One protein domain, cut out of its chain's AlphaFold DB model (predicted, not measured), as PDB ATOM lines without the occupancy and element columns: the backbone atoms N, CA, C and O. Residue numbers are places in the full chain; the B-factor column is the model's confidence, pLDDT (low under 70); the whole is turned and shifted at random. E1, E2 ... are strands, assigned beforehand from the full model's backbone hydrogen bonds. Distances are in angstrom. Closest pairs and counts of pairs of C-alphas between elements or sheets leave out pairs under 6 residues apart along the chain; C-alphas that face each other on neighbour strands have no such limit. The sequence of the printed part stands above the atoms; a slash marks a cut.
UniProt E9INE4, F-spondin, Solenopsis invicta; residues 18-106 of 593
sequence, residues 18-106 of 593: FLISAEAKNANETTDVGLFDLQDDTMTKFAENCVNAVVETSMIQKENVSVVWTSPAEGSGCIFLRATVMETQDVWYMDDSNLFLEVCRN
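What this domain is: This is residues 18 to 106 of the 593 residues of the protein "F-spondin" of Solenopsis invicta (UniProt E9INE4). A twisted antiparallel sheet is built along the long strand E6 and its neighbour E1, and the small two-stranded ribbon of E2 and E5 sits over one face of its E1 and E4 part, a loose sandwich only partly face to face. E4 and then E3 extend the sheet beyond E1, while E8 and E7 share the other side of E6, E8 beside its first half and E7 folded back at its end. The printed part has 89 residues with no named helix and eight named strands, E1 to E8 in order along the chain, holding 37 residues, under half; the class is all strand. The six-stranded sheet is branched, and both sheets are antiparallel. The whole is compact, with a radius of gyration of the C-alphas of 13.6 A and spans of 39 by 26 by 24 A.

How they stand to each other: E1, residues 18 to 24, has E4, residues 53 to 56, on one side and E6, residues 79 to 88, on the other side. E1 and E6 are antiparallel at 163 degrees, with N 21 and O 82 within hydrogen-bond range at 2.9 A. E1 and E4 are antiparallel at 178 degrees, with N 54 and O 20 2.8 A apart. E3, residues 44 to 46, forms a hairpin with E4, where N 45 and O 55 are 2.9 A apart. E2, residues 35 to 37, and E5, residues 68 to 70, are antiparallel at 151 degrees, with N 37 and O 68 2.8 A apart. The closest C-alphas of E2 and E4, those of Phe 36 and Val 54, are 7.7 A apart. E1 and E5 are apart. E6 and E7, residues 91 to 93, form a hairpin with a tight link, and N 93 and O 85 are 2.8 A apart. E8, residues 100 to 103, is antiparallel to E6 at 162 degrees, with N 81 and O 101 2.8 A apart. E3, E7 and E8 are edge strands.

Where its parts are: E1 begins at C-alpha 18, at (57.067, 21.450, 80.361), and is 20.0 A long. E6 runs 28.8 A, from C-alpha 79 at (46.616, 7.302, 88.359) to C-alpha 88 at (56.606, 29.110, 72.439). E2 is 6.4 A long, E3 7.2 A, E4 10.5 A, E5 6.7 A and E7 7.1 A. E8, 9.9 A long, ends at C-alpha 103, at (47.991, 3.799, 84.793).

The domain as a whole: The two C-alphas farthest apart, those of Glu 74 and Asp 90, are 41.3 A apart. The printed part has no cut. The link from E4 to E5, 11 residues, is long. The mean pLDDT of the printed part is 78.7; it is under 70 at residues 26 to 31, 39 to 41, 74 to 76, 95, 97 and 105 to 106.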
ATOM      1  N   PHE A  18      57.945  22.594  80.211       88.81
ATOM      2  CA  PHE A  18      57.067  21.450  80.361       88.81
ATOM      3  C   PHE A  18      56.591  21.321  81.809       88.81
ATOM      4  O   PHE A  18      57.234  21.796  82.741       88.81
ATOM      5  N   LEU A  19      55.464  20.649  81.992       88.56
ATOM      6  CA  LEU A  19      54.946  20.252  83.292       88.56
ATOM      7  C   LEU A  19      54.512  18.797  83.186       88.56
ATOM      8  O   LEU A  19      53.672  18.481  82.352       88.56
ATOM      9  N   ILE A  20      55.073  17.923  84.014       88.25
ATOM     10  CA  ILE A  20      54.617  16.540  84.158       88.25
ATOM     11  C   ILE A  20      54.000  16.409  85.543       88.25
ATOM     12  O   ILE A  20      54.683  16.698  86.522       88.25
ATOM     13  N   SER A  21      52.738  15.997  85.643       89.38
ATOM     14  CA  SER A  21      52.040  15.813  86.919       89.38
ATOM     15  C   SER A  21      51.440  14.415  87.060       89.38
ATOM     16  O   SER A  21      51.066  13.782  86.070       89.38
ATOM     17  N   ALA A  22      51.351  13.939  88.305       87.38
ATOM     18  CA  ALA A  22      50.646  12.715  88.675       87.38
ATOM     19  C   ALA A  22      49.398  13.044  89.505       87.38
ATOM     20  O   ALA A  22      49.480  13.719  90.534       87.38
ATOM     21  N   GLU A  23      48.240  12.551  89.072       87.25
ATOM     22  CA  GLU A  23      46.939  12.827  89.684       87.25
ATOM     23  C   GLU A  23      46.144  11.532  89.881       87.25
ATOM     24  O   GLU A  23      46.061  10.696  88.985       87.25
ATOM     25  N   ALA A  24      45.516  11.348  91.042       81.44
ATOM     26  CA  ALA A  24      44.621  10.214  91.254       81.44
ATOM     27  C   ALA A  24      43.291  10.422  90.516       81.44
ATOM     28  O   ALA A  24      42.724  11.515  90.525       81.44
ATOM     29  N   LYS A  25      42.729   9.349  89.951       76.06
ATOM     30  CA  LYS A  25      41.420   9.393  89.277       76.06
ATOM     31  C   LYS A  25      40.269   9.799  90.204       76.06
ATOM     32  O   LYS A  25      39.308  10.415  89.753       76.06
ATOM     33  N   ASN A  26      40.379   9.474  91.492       68.44
ATOM     34  CA  ASN A  26      39.415   9.859  92.518       68.44
ATOM     35  C   ASN A  26      40.041  10.919  93.432       68.44
ATOM     36  O   ASN A  26      40.920  10.620  94.236       68.44
ATOM     37  N   ALA A  27      39.561  12.156  93.304       57.44
ATOM     38  CA  ALA A  27      40.123  13.362  93.914       57.44
ATOM     39  C   ALA A  27      39.768  13.573  95.404       57.44
ATOM     40  O   ALA A  27      39.694  14.714  95.854       57.44
ATOM     41  N   ASN A  28      39.535  12.505  96.175       53.72
ATOM     42  CA  ASN A  28      39.356  12.641  97.622       53.72
ATOM     43  C   ASN A  28      40.717  12.488  98.318       53.72
ATOM     44  O   ASN A  28      41.387  11.470  98.179       53.72
ATOM     45  N   GLU A  29      41.095  13.565  99.000       51.12
ATOM     46  CA  GLU A  29      42.374  13.928  99.619       51.12
ATOM     47  C   GLU A  29      43.322  12.792 100.069       51.12
ATOM     48  O   GLU A  29      42.955  11.862 100.783       51.12
ATOM     49  N   THR A  30      44.608  12.974  99.726       54.88
ATOM     50  CA  THR A  30      45.796  12.182 100.121       54.88
ATOM     51  C   THR A  30      45.850  10.735  99.632       54.88
ATOM     52  O   THR A  30      46.296   9.833 100.335       54.88
ATOM     53  N   THR A  31      45.455  10.502  98.386       60.78
ATOM     54  CA  THR A  31      45.862   9.289  97.676       60.78
ATOM     55  C   THR A  31      47.333   9.406  97.271       60.78
ATOM     56  O   THR A  31      47.737  10.371  96.627       60.78
ATOM     57  N   ASP A  32      48.152   8.444  97.701       72.25
ATOM     58  CA  ASP A  32      49.534   8.288  97.243       72.25
ATOM     59  C   ASP A  32      49.513   8.045  95.727       72.25
ATOM     60  O   ASP A  32      48.952   7.047  95.269       72.25
ATOM     61  N   VAL A  33      50.054   8.991  94.955       79.38
ATOM     62  CA  VAL A  33      50.094   8.966  93.481       79.38
ATOM     63  C   VAL A  33      51.445   8.494  92.944       79.38
ATOM     64  O   VAL A  33      51.699   8.599  91.744       79.38
ATOM     65  N   GLY A  34      52.307   7.965  93.814       78.94
ATOM     66  CA  GLY A  34      53.658   7.556  93.461       78.94
ATOM     67  C   GLY A  34      54.654   8.712  93.506       78.94
ATOM     68  O   GLY A  34      54.294   9.873  93.705       78.94
ATOM     69  N   LEU A  35      55.931   8.379  93.328       83.75
ATOM     70  CA  LEU A  35      57.050   9.305  93.481       83.75
ATOM     71  C   LEU A  35      57.779   9.482  92.150       83.75
ATOM     72  O   LEU A  35      58.181   8.501  91.527       83.75
ATOM     73  N   PHE A  36      57.979  10.733  91.737       84.06
ATOM     74  CA  PHE A  36      58.896  11.044  90.644       84.06
ATOM     75  C   PHE A  36      60.340  11.050  91.146       84.06
ATOM     76  O   PHE A  36      60.631  11.615  92.197       84.06
ATOM     77  N   ASP A  37      61.228  10.450  90.364       79.88
ATOM     78  CA  ASP A  37      62.670  10.451  90.551       79.88
ATOM     79  C   ASP A  37      63.334  11.096  89.325       79.88
ATOM     80  O   ASP A  37      63.048  10.752  88.169       79.88
ATOM     81  N   LEU A  38      64.179  12.094  89.579       80.06
ATOM     82  CA  LEU A  38      64.840  12.871  88.537       80.06
ATOM     83  C   LEU A  38      66.187  12.212  88.247       80.06
ATOM     84  O   LEU A  38      67.094  12.266  89.065       80.06
ATOM     85  N   GLN A  39      66.328  11.579  87.082       62.59
ATOM     86  CA  GLN A  39      67.621  11.013  86.671       62.59
ATOM     87  C   GLN A  39      68.552  12.042  86.020       62.59
ATOM     88  O   GLN A  39      69.758  11.816  85.951       62.59
ATOM     89  N   ASP A  40      68.001  13.160  85.539       58.84
ATOM     90  CA  ASP A  40      68.737  14.205  84.828       58.84
ATOM     91  C   ASP A  40      68.589  15.555  85.557       58.84
ATOM     92  O   ASP A  40      67.741  16.400  85.235       58.84
ATOM     93  N   ASP A  41      69.420  15.736  86.590       61.62
ATOM     94  CA  ASP A  41      69.382  16.861  87.543       61.62
ATOM     95  C   ASP A  41      69.609  18.242  86.898       61.62
ATOM     96  O   ASP A  41      69.370  19.283  87.513       61.62
ATOM     97  N   THR A  42      70.093  18.294  85.653       72.12
ATOM     98  CA  THR A  42      70.501  19.558  85.013       72.12
ATOM     99  C   THR A  42      69.367  20.283  84.285       72.12
ATOM    100  O   THR A  42      69.405  21.511  84.160       72.12
ATOM    101  N   MET A  43      68.342  19.562  83.816       74.56
ATOM    102  CA  MET A  43      67.264  20.128  82.985       74.56
ATOM    103  C   MET A  43      65.874  20.078  83.624       74.56
ATOM    104  O   MET A  43      64.977  20.797  83.164       74.56
ATOM    105  N   THR A  44      65.699  19.278  84.676       84.75
ATOM    106  CA  THR A  44      64.411  19.033  85.336       84.75
ATOM    107  C   THR A  44      64.489  19.359  86.828       84.75
ATOM    108  O   THR A  44      65.538  19.192  87.448       84.75
ATOM    109  N   LYS A  45      63.397  19.865  87.408       86.88
ATOM    110  CA  LYS A  45      63.262  20.106  88.850       86.88
ATOM    111  C   LYS A  45      61.830  19.847  89.304       86.88
ATOM    112  O   LYS A  45      60.896  19.951  88.514       86.88
ATOM    113  N   PHE A  46      61.633  19.580  90.588       87.31
ATOM    114  CA  PHE A  46      60.290  19.526  91.165       87.31
ATOM    115  C   PHE A  46      59.625  20.910  91.163       87.31
ATOM    116  O   PHE A  46      60.288  21.938  91.340       87.31
ATOM    117  N   ALA A  47      58.310  20.941  90.954       86.38
ATOM    118  CA  ALA A  47      57.533  22.171  90.986       86.38
ATOM    119  C   ALA A  47      57.388  22.687  92.428       86.38
ATOM    120  O   ALA A  47      57.000  21.957  93.336       86.38
ATOM    121  N   GLU A  48      57.644  23.976  92.649       81.62
ATOM    122  CA  GLU A  48      57.582  24.586  93.991       81.62
ATOM    123  C   GLU A  48      56.147  24.671  94.544       81.62
ATOM    124  O   GLU A  48      55.937  24.773  95.749       81.62
ATOM    125  N   ASN A  49      55.153  24.630  93.656       79.88
ATOM    126  CA  ASN A  49      53.732  24.781  93.956       79.88
ATOM    127  C   ASN A  49      52.938  23.464  93.899       79.88
ATOM    128  O   ASN A  49      51.751  23.473  94.221       79.88
ATOM    129  N   CYS A  50      53.554  22.351  93.490       77.75
ATOM    130  CA  CYS A  50      52.895  21.052  93.398       77.75
ATOM    131  C   CYS A  50      53.897  19.921  93.661       77.75
ATOM    132  O   CYS A  50      54.844  19.734  92.905       77.75
ATOM    133  N   VAL A  51      53.665  19.151  94.728       73.56
ATOM    134  CA  VAL A  51      54.596  18.107  95.203       73.56
ATOM    135  C   VAL A  51      54.726  16.950  94.205       73.56
ATOM    136  O   VAL A  51      55.792  16.355  94.085       73.56
ATOM    137  N   ASN A  52      53.670  16.675  93.440       83.19
ATOM    138  CA  ASN A  52      53.613  15.574  92.478       83.19
ATOM    139  C   ASN A  52      53.771  16.080  91.042       83.19
ATOM    140  O   ASN A  52      53.081  15.605  90.137       83.19
ATOM    141  N   ALA A  53      54.618  17.092  90.842       87.62
ATOM    142  CA  ALA A  53      54.878  17.632  89.521       87.62
ATOM    143  C   ALA A  53      56.350  17.987  89.289       87.62
ATOM    144  O   ALA A  53      57.060  18.443  90.187       87.62
ATOM    145  N   VAL A  54      56.781  17.808  88.044       88.19
ATOM    146  CA  VAL A  54      58.133  18.083  87.558       88.19
ATOM    147  C   VAL A  54      58.061  19.121  86.444       88.19
ATOM    148  O   VAL A  54      57.229  19.020  85.544       88.19
ATOM    149  N   VAL A  55      58.933  20.120  86.520       90.12
ATOM    150  CA  VAL A  55      59.023  21.260  85.599       90.12
ATOM    151  C   VAL A  55      60.453  21.464  85.114       90.12
ATOM    152  O   VAL A  55      61.399  20.830  85.590       90.12
ATOM    153  N   GLU A  56      60.638  22.377  84.167       87.81
ATOM    154  CA  GLU A  56      61.963  22.751  83.696       87.81
ATOM    155  C   GLU A  56      62.794  23.523  84.736       87.81
ATOM    156  O   GLU A  56      62.302  24.388  85.468       87.81
ATOM    157  N   THR A  57      64.106  23.279  84.737       86.00
ATOM    158  CA  THR A  57      65.075  24.092  85.498       86.00
ATOM    159  C   THR A  57      65.449  25.374  84.748       86.00
ATOM    160  O   THR A  57      65.718  26.406  85.361       86.00
ATOM    161  N   SER A  58      65.462  25.332  83.410       83.06
ATOM    162  CA  SER A  58      65.853  26.455  82.549       83.06
ATOM    163  C   SER A  58      65.045  26.512  81.248       83.06
ATOM    164  O   SER A  58      64.501  25.506  80.791       83.06
ATOM    165  N   MET A  59      65.027  27.683  80.604       81.31
ATOM    166  CA  MET A  59      64.311  27.950  79.342       81.31
ATOM    167  C   MET A  59      65.070  27.486  78.086       81.31
ATOM    168  O   MET A  59      64.753  27.912  76.975       81.31
ATOM    169  N   ILE A  60      66.102  26.656  78.247       84.12
ATOM    170  CA  ILE A  60      66.858  26.099  77.121       84.12
ATOM    171  C   ILE A  60      65.916  25.221  76.289       84.12
ATOM    172  O   ILE A  60      65.082  24.507  76.848       84.12
ATOM    173  N   GLN A  61      66.041  25.296  74.963       82.06
ATOM    174  CA  GLN A  61      65.278  24.472  74.027       82.06
ATOM    175  C   GLN A  61      65.646  22.990  74.177       82.06
ATOM    176  O   GLN A  61      66.820  22.635  74.087       82.06
ATOM    177  N   LYS A  62      64.639  22.139  74.379       82.44
ATOM    178  CA  LYS A  62      64.759  20.697  74.629       82.44
ATOM    179  C   LYS A  62      64.077  19.917  73.514       82.44
ATOM    180  O   LYS A  62      63.075  20.374  72.970       82.44
ATOM    181  N   GLU A  63      64.620  18.750  73.192       81.38
ATOM    182  CA  GLU A  63      64.040  17.817  72.213       81.38
ATOM    183  C   GLU A  63      63.332  16.644  72.902       81.38
ATOM    184  O   GLU A  63      62.325  16.151  72.404       81.38
ATOM    185  N   ASN A  64      63.819  16.230  74.073       81.06
ATOM    186  CA  ASN A  64      63.193  15.230  74.926       81.06
ATOM    187  C   ASN A  64      63.391  15.586  76.408       81.06
ATOM    188  O   ASN A  64      64.265  16.376  76.766       81.06
ATOM    189  N   VAL A  65      62.531  15.024  77.252       81.69
ATOM    190  CA  VAL A  65      62.654  15.006  78.711       81.69
ATOM    191  C   VAL A  65      62.170  13.639  79.172       81.69
ATOM    192  O   VAL A  65      61.161  13.139  78.674       81.69
ATOM    193  N   SER A  66      62.880  13.041  80.119       79.50
ATOM    194  CA  SER A  66      62.538  11.757  80.720       79.50
ATOM    195  C   SER A  66      62.580  11.877  82.234       79.50
ATOM    196  O   SER A  66      63.528  12.428  82.787       79.50
ATOM    197  N   VAL A  67      61.559  11.344  82.893       80.88
ATOM    198  CA  VAL A  67      61.417  11.340  84.350       80.88
ATOM    199  C   VAL A  67      61.030   9.926  84.752       80.88
ATOM    200  O   VAL A  67      60.187   9.313  84.094       80.88
ATOM    201  N   VAL A  68      61.649   9.400  85.806       79.88
ATOM    202  CA  VAL A  68      61.282   8.093  86.352       79.88
ATOM    203  C   VAL A  68      60.134   8.297  87.326       79.88
ATOM    204  O   VAL A  68      60.133   9.235  88.115       79.88
ATOM    205  N   TRP A  69      59.127   7.438  87.266       87.38
ATOM    206  CA  TRP A  69      58.009   7.466  88.199       87.38
ATOM    207  C   TRP A  69      57.852   6.090  88.825       87.38
ATOM    208  O   TRP A  69      57.769   5.083  88.124       87.38
ATOM    209  N   THR A  70      57.820   6.062  90.152       81.06
ATOM    210  CA  THR A  70      57.595   4.854  90.941       81.06
ATOM    211  C   THR A  70      56.142   4.825  91.377       81.06
ATOM    212  O   THR A  70      55.662   5.773  92.000       81.06
ATOM    213  N   SER A  71      55.443   3.737  91.068       81.44
ATOM    214  CA  SER A  71      54.037   3.568  91.429       81.44
ATOM    215  C   SER A  71      53.823   3.527  92.950       81.44
ATOM    216  O   SER A  71      54.686   3.017  93.668       81.44
ATOM    217  N   PRO A  72      52.661   3.982  93.449       83.12
ATOM    218  CA  PRO A  72      52.325   3.924  94.869       83.12
ATOM    219  C   PRO A  72      52.011   2.505  95.353       83.12
ATOM    220  O   PRO A  72      51.858   1.567  94.566       83.12
ATOM    221  N   ALA A  73      51.860   2.369  96.673       70.88
ATOM    222  CA  ALA A  73      51.531   1.105  97.324       70.88
ATOM    223  C   ALA A  73      50.150   0.538  96.922       70.88
ATOM    224  O   ALA A  73      49.283   1.213  96.355       70.88
ATOM    225  N   GLU A  74      49.915  -0.736  97.259       65.56
ATOM    226  CA  GLU A  74      48.656  -1.429  96.992       65.56
ATOM    227  C   GLU A  74      47.455  -0.766  97.705       65.56
ATOM    228  O   GLU A  74      47.044  -1.144  98.790       65.56
ATOM    229  N   GLY A  75      46.789   0.177  97.042       65.44
ATOM    230  CA  GLY A  75      45.432   0.623  97.404       65.44
ATOM    231  C   GLY A  75      44.934   1.814  96.596       65.44
ATOM    232  O   GLY A  75      43.743   2.105  96.604       65.44
ATOM    233  N   SER A  76      45.838   2.473  95.870       69.75
ATOM    234  CA  SER A  76      45.666   3.844  95.381       69.75
ATOM    235  C   SER A  76      44.803   4.027  94.127       69.75
ATOM    236  O   SER A  76      44.554   5.157  93.717       69.75
ATOM    237  N   GLY A  77      44.298   2.947  93.524       74.31
ATOM    238  CA  GLY A  77      43.440   3.019  92.336       74.31
ATOM    239  C   GLY A  77      44.196   3.342  91.040       74.31
ATOM    240  O   GLY A  77      45.344   2.939  90.870       74.31
ATOM    241  N   CYS A  78      43.518   3.997  90.094       80.56
ATOM    242  CA  CYS A  78      44.110   4.446  88.832       80.56
ATOM    243  C   CYS A  78      44.695   5.854  88.967       80.56
ATOM    244  O   CYS A  78      44.087   6.727  89.594       80.56
ATOM    245  N   ILE A  79      45.835   6.071  88.323       86.38
ATOM    246  CA  ILE A  79      46.616   7.302  88.359       86.38
ATOM    247  C   ILE A  79      46.736   7.827  86.937       86.38
ATOM    248  O   ILE A  79      46.948   7.070  85.992       86.38
ATOM    249  N   PHE A  80      46.593   9.131  86.791       86.56
ATOM    250  CA  PHE A  80      46.788   9.850  85.552       86.56
ATOM    251  C   PHE A  80      48.136  10.552  85.586       86.56
ATOM    252  O   PHE A  80      48.402  11.352  86.479       86.56
ATOM    253  N   LEU A  81      48.967  10.265  84.593       87.38
ATOM    254  CA  LEU A  81      50.172  11.020  84.299       87.38
ATOM    255  C   LEU A  81      49.852  11.979  83.155       87.38
ATOM    256  O   LEU A  81      49.426  11.557  82.077       87.38
ATOM    257  N   ARG A  82      50.015  13.275  83.406       87.88
ATOM    258  CA  ARG A  82      49.726  14.350  82.452       87.88
ATOM    259  C   ARG A  82      51.002  15.088  82.108       87.88
ATOM    260  O   ARG A  82      51.804  15.365  82.993       87.88
ATOM    261  N   ALA A  83      51.165  15.419  80.835       88.88
ATOM    262  CA  ALA A  83      52.241  16.255  80.343       88.88
ATOM    263  C   ALA A  83      51.670  17.501  79.655       88.88
ATOM    264  O   ALA A  83      50.793  17.426  78.797       88.88
ATOM    265  N   THR A  84      52.204  18.661  80.001       88.31
ATOM    266  CA  THR A  84      51.981  19.922  79.300       88.31
ATOM    267  C   THR A  84      53.309  20.343  78.704       88.31
ATOM    268  O   THR A  84      54.317  20.355  79.406       88.31
ATOM    269  N   VAL A  85      53.337  20.699  77.423       88.38
ATOM    270  CA  VAL A  85      54.569  21.087  76.722       88.38
ATOM    271  C   VAL A  85      54.362  22.432  76.043       88.38
ATOM    272  O   VAL A  85      53.378  22.634  75.339       88.38
ATOM    273  N   MET A  86      55.295  23.362  76.234       86.00
ATOM    274  CA  MET A  86      55.239  24.701  75.649       86.00
ATOM    275  C   MET A  86      56.389  24.899  74.658       86.00
ATOM    276  O   MET A  86      57.563  24.967  75.039       86.00
ATOM    277  N   GLU A  87      56.040  25.018  73.380       83.12
ATOM    278  CA  GLU A  87      56.980  25.272  72.285       83.12
ATOM    279  C   GLU A  87      57.394  26.751  72.271       83.12
ATOM    280  O   GLU A  87      58.582  27.079  72.313       83.12
ATOM    281  N   THR A  88      56.412  27.653  72.339       79.06
ATOM    282  CA  THR A  88      56.606  29.110  72.439       79.06
ATOM    283  C   THR A  88      55.596  29.717  73.418       79.06
ATOM    284  O   THR A  88      54.668  29.037  73.840       79.06
ATOM    285  N   GLN A  89      55.745  30.994  73.794       76.75
ATOM    286  CA  GLN A  89      54.805  31.655  74.721       76.75
ATOM    287  C   GLN A  89      53.345  31.633  74.236       76.75
ATOM    288  O   GLN A  89      52.439  31.638  75.065       76.75
ATOM    289  N   ASP A  90      53.134  31.545  72.922       80.69
ATOM    290  CA  ASP A  90      51.810  31.543  72.297       80.69
ATOM    291  C   ASP A  90      51.363  30.144  71.828       80.69
ATOM    292  O   ASP A  90      50.222  29.976  71.402       80.69
ATOM    293  N   VAL A  91      52.240  29.131  71.901       83.25
ATOM    294  CA  VAL A  91      51.969  27.758  71.438       83.25
ATOM    295  C   VAL A  91      52.333  26.753  72.528       83.25
ATOM    296  O   VAL A  91      53.511  26.492  72.795       83.25
ATOM    297  N   TRP A  92      51.303  26.159  73.126       83.19
ATOM    298  CA  TRP A  92      51.413  25.115  74.140       83.19
ATOM    299  C   TRP A  92      50.410  23.987  73.885       83.19
ATOM    300  O   TRP A  92      49.366  24.194  73.267       83.19
ATOM    301  N   TYR A  93      50.750  22.799  74.376       85.00
ATOM    302  CA  TYR A  93      49.999  21.559  74.223       85.00
ATOM    303  C   TYR A  93      49.693  20.978  75.605       85.00
ATOM    304  O   TYR A  93      50.589  20.864  76.444       85.00
ATOM    305  N   MET A  94      48.434  20.621  75.842       80.50
ATOM    306  CA  MET A  94      47.933  19.963  77.056       80.50
ATOM    307  C   MET A  94      46.725  19.111  76.668       80.50
ATOM    308  O   MET A  94      46.044  19.439  75.700       80.50
ATOM    309  N   ASP A  95      46.447  18.058  77.433       68.62
ATOM    310  CA  ASP A  95      45.250  17.211  77.292       68.62
ATOM    311  C   ASP A  95      45.090  16.478  75.941       68.62
ATOM    312  O   ASP A  95      44.062  15.843  75.696       68.62
ATOM    313  N   ASP A  96      46.112  16.488  75.081       76.38
ATOM    314  CA  ASP A  96      46.163  15.614  73.909       76.38
ATOM    315  C   ASP A  96      46.251  14.147  74.353       76.38
ATOM    316  O   ASP A  96      46.929  13.816  75.328       76.38
ATOM    317  N   SER A  97      45.648  13.226  73.591       67.75
ATOM    318  CA  SER A  97      45.648  11.788  73.917       67.75
ATOM    319  C   SER A  97      47.049  11.177  74.048       67.75
ATOM    320  O   SER A  97      47.203  10.122  74.648       67.75
ATOM    321  N   ASN A  98      48.062  11.826  73.463       74.69
ATOM    322  CA  ASN A  98      49.462  11.401  73.505       74.69
ATOM    323  C   ASN A  98      50.259  12.058  74.650       74.69
ATOM    324  O   ASN A  98      51.402  11.681  74.882       74.69
ATOM    325  N   LEU A  99      49.674  13.039  75.343       81.62
ATOM    326  CA  LEU A  99      50.246  13.746  76.495       81.62
ATOM    327  C   LEU A  99      49.570  13.338  77.815       81.62
ATOM    328  O   LEU A  99      49.763  13.964  78.858       81.62
ATOM    329  N   PHE A 100      48.772  12.277  77.769       81.62
ATOM    330  CA  PHE A 100      48.005  11.752  78.880       81.62
ATOM    331  C   PHE A 100      48.158  10.232  78.938       81.62
ATOM    332  O   PHE A 100      47.973   9.546  77.933       81.62
ATOM    333  N   LEU A 101      48.468   9.701  80.120       81.38
ATOM    334  CA  LEU A 101      48.600   8.270  80.366       81.38
ATOM    335  C   LEU A 101      47.802   7.873  81.613       81.38
ATOM    336  O   LEU A 101      48.059   8.366  82.708       81.38
ATOM    337  N   GLU A 102      46.846   6.958  81.453       84.12
ATOM    338  CA  GLU A 102      46.139   6.324  82.571       84.12
ATOM    339  C   GLU A 102      46.849   5.023  82.962       84.12
ATOM    340  O   GLU A 102      46.945   4.088  82.167       84.12
ATOM    341  N   VAL A 103      47.323   4.960  84.205       79.31
ATOM    342  CA  VAL A 103      47.991   3.799  84.793       79.31
ATOM    343  C   VAL A 103      47.124   3.257  85.925       79.31
ATOM    344  O   VAL A 103      46.941   3.897  86.957       79.31
ATOM    345  N   CYS A 104      46.575   2.061  85.744       75.38
ATOM    346  CA  CYS A 104      45.757   1.380  86.746       75.38
ATOM    347  C   CYS A 104      46.478   0.151  87.292       75.38
ATOM    348  O   CYS A 104      47.244  -0.491  86.570       75.38
ATOM    349  N   ARG A 105      46.149  -0.248  88.531       64.62
ATOM    350  CA  ARG A 105      46.496  -1.586  89.025       64.62
ATOM    351  C   ARG A 105      46.038  -2.632  88.008       64.62
ATOM    352  O   ARG A 105      44.859  -2.690  87.657       64.62
ATOM    353  N   ASN A 106      46.971  -3.472  87.576       57.94
ATOM    354  CA  ASN A 106      46.686  -4.558  86.657       57.94
ATOM    355  C   ASN A 106      45.959  -5.697  87.391       57.94
ATOM    356  O   ASN A 106      46.582  -6.615  87.916       57.94
TER     357      ASN A 106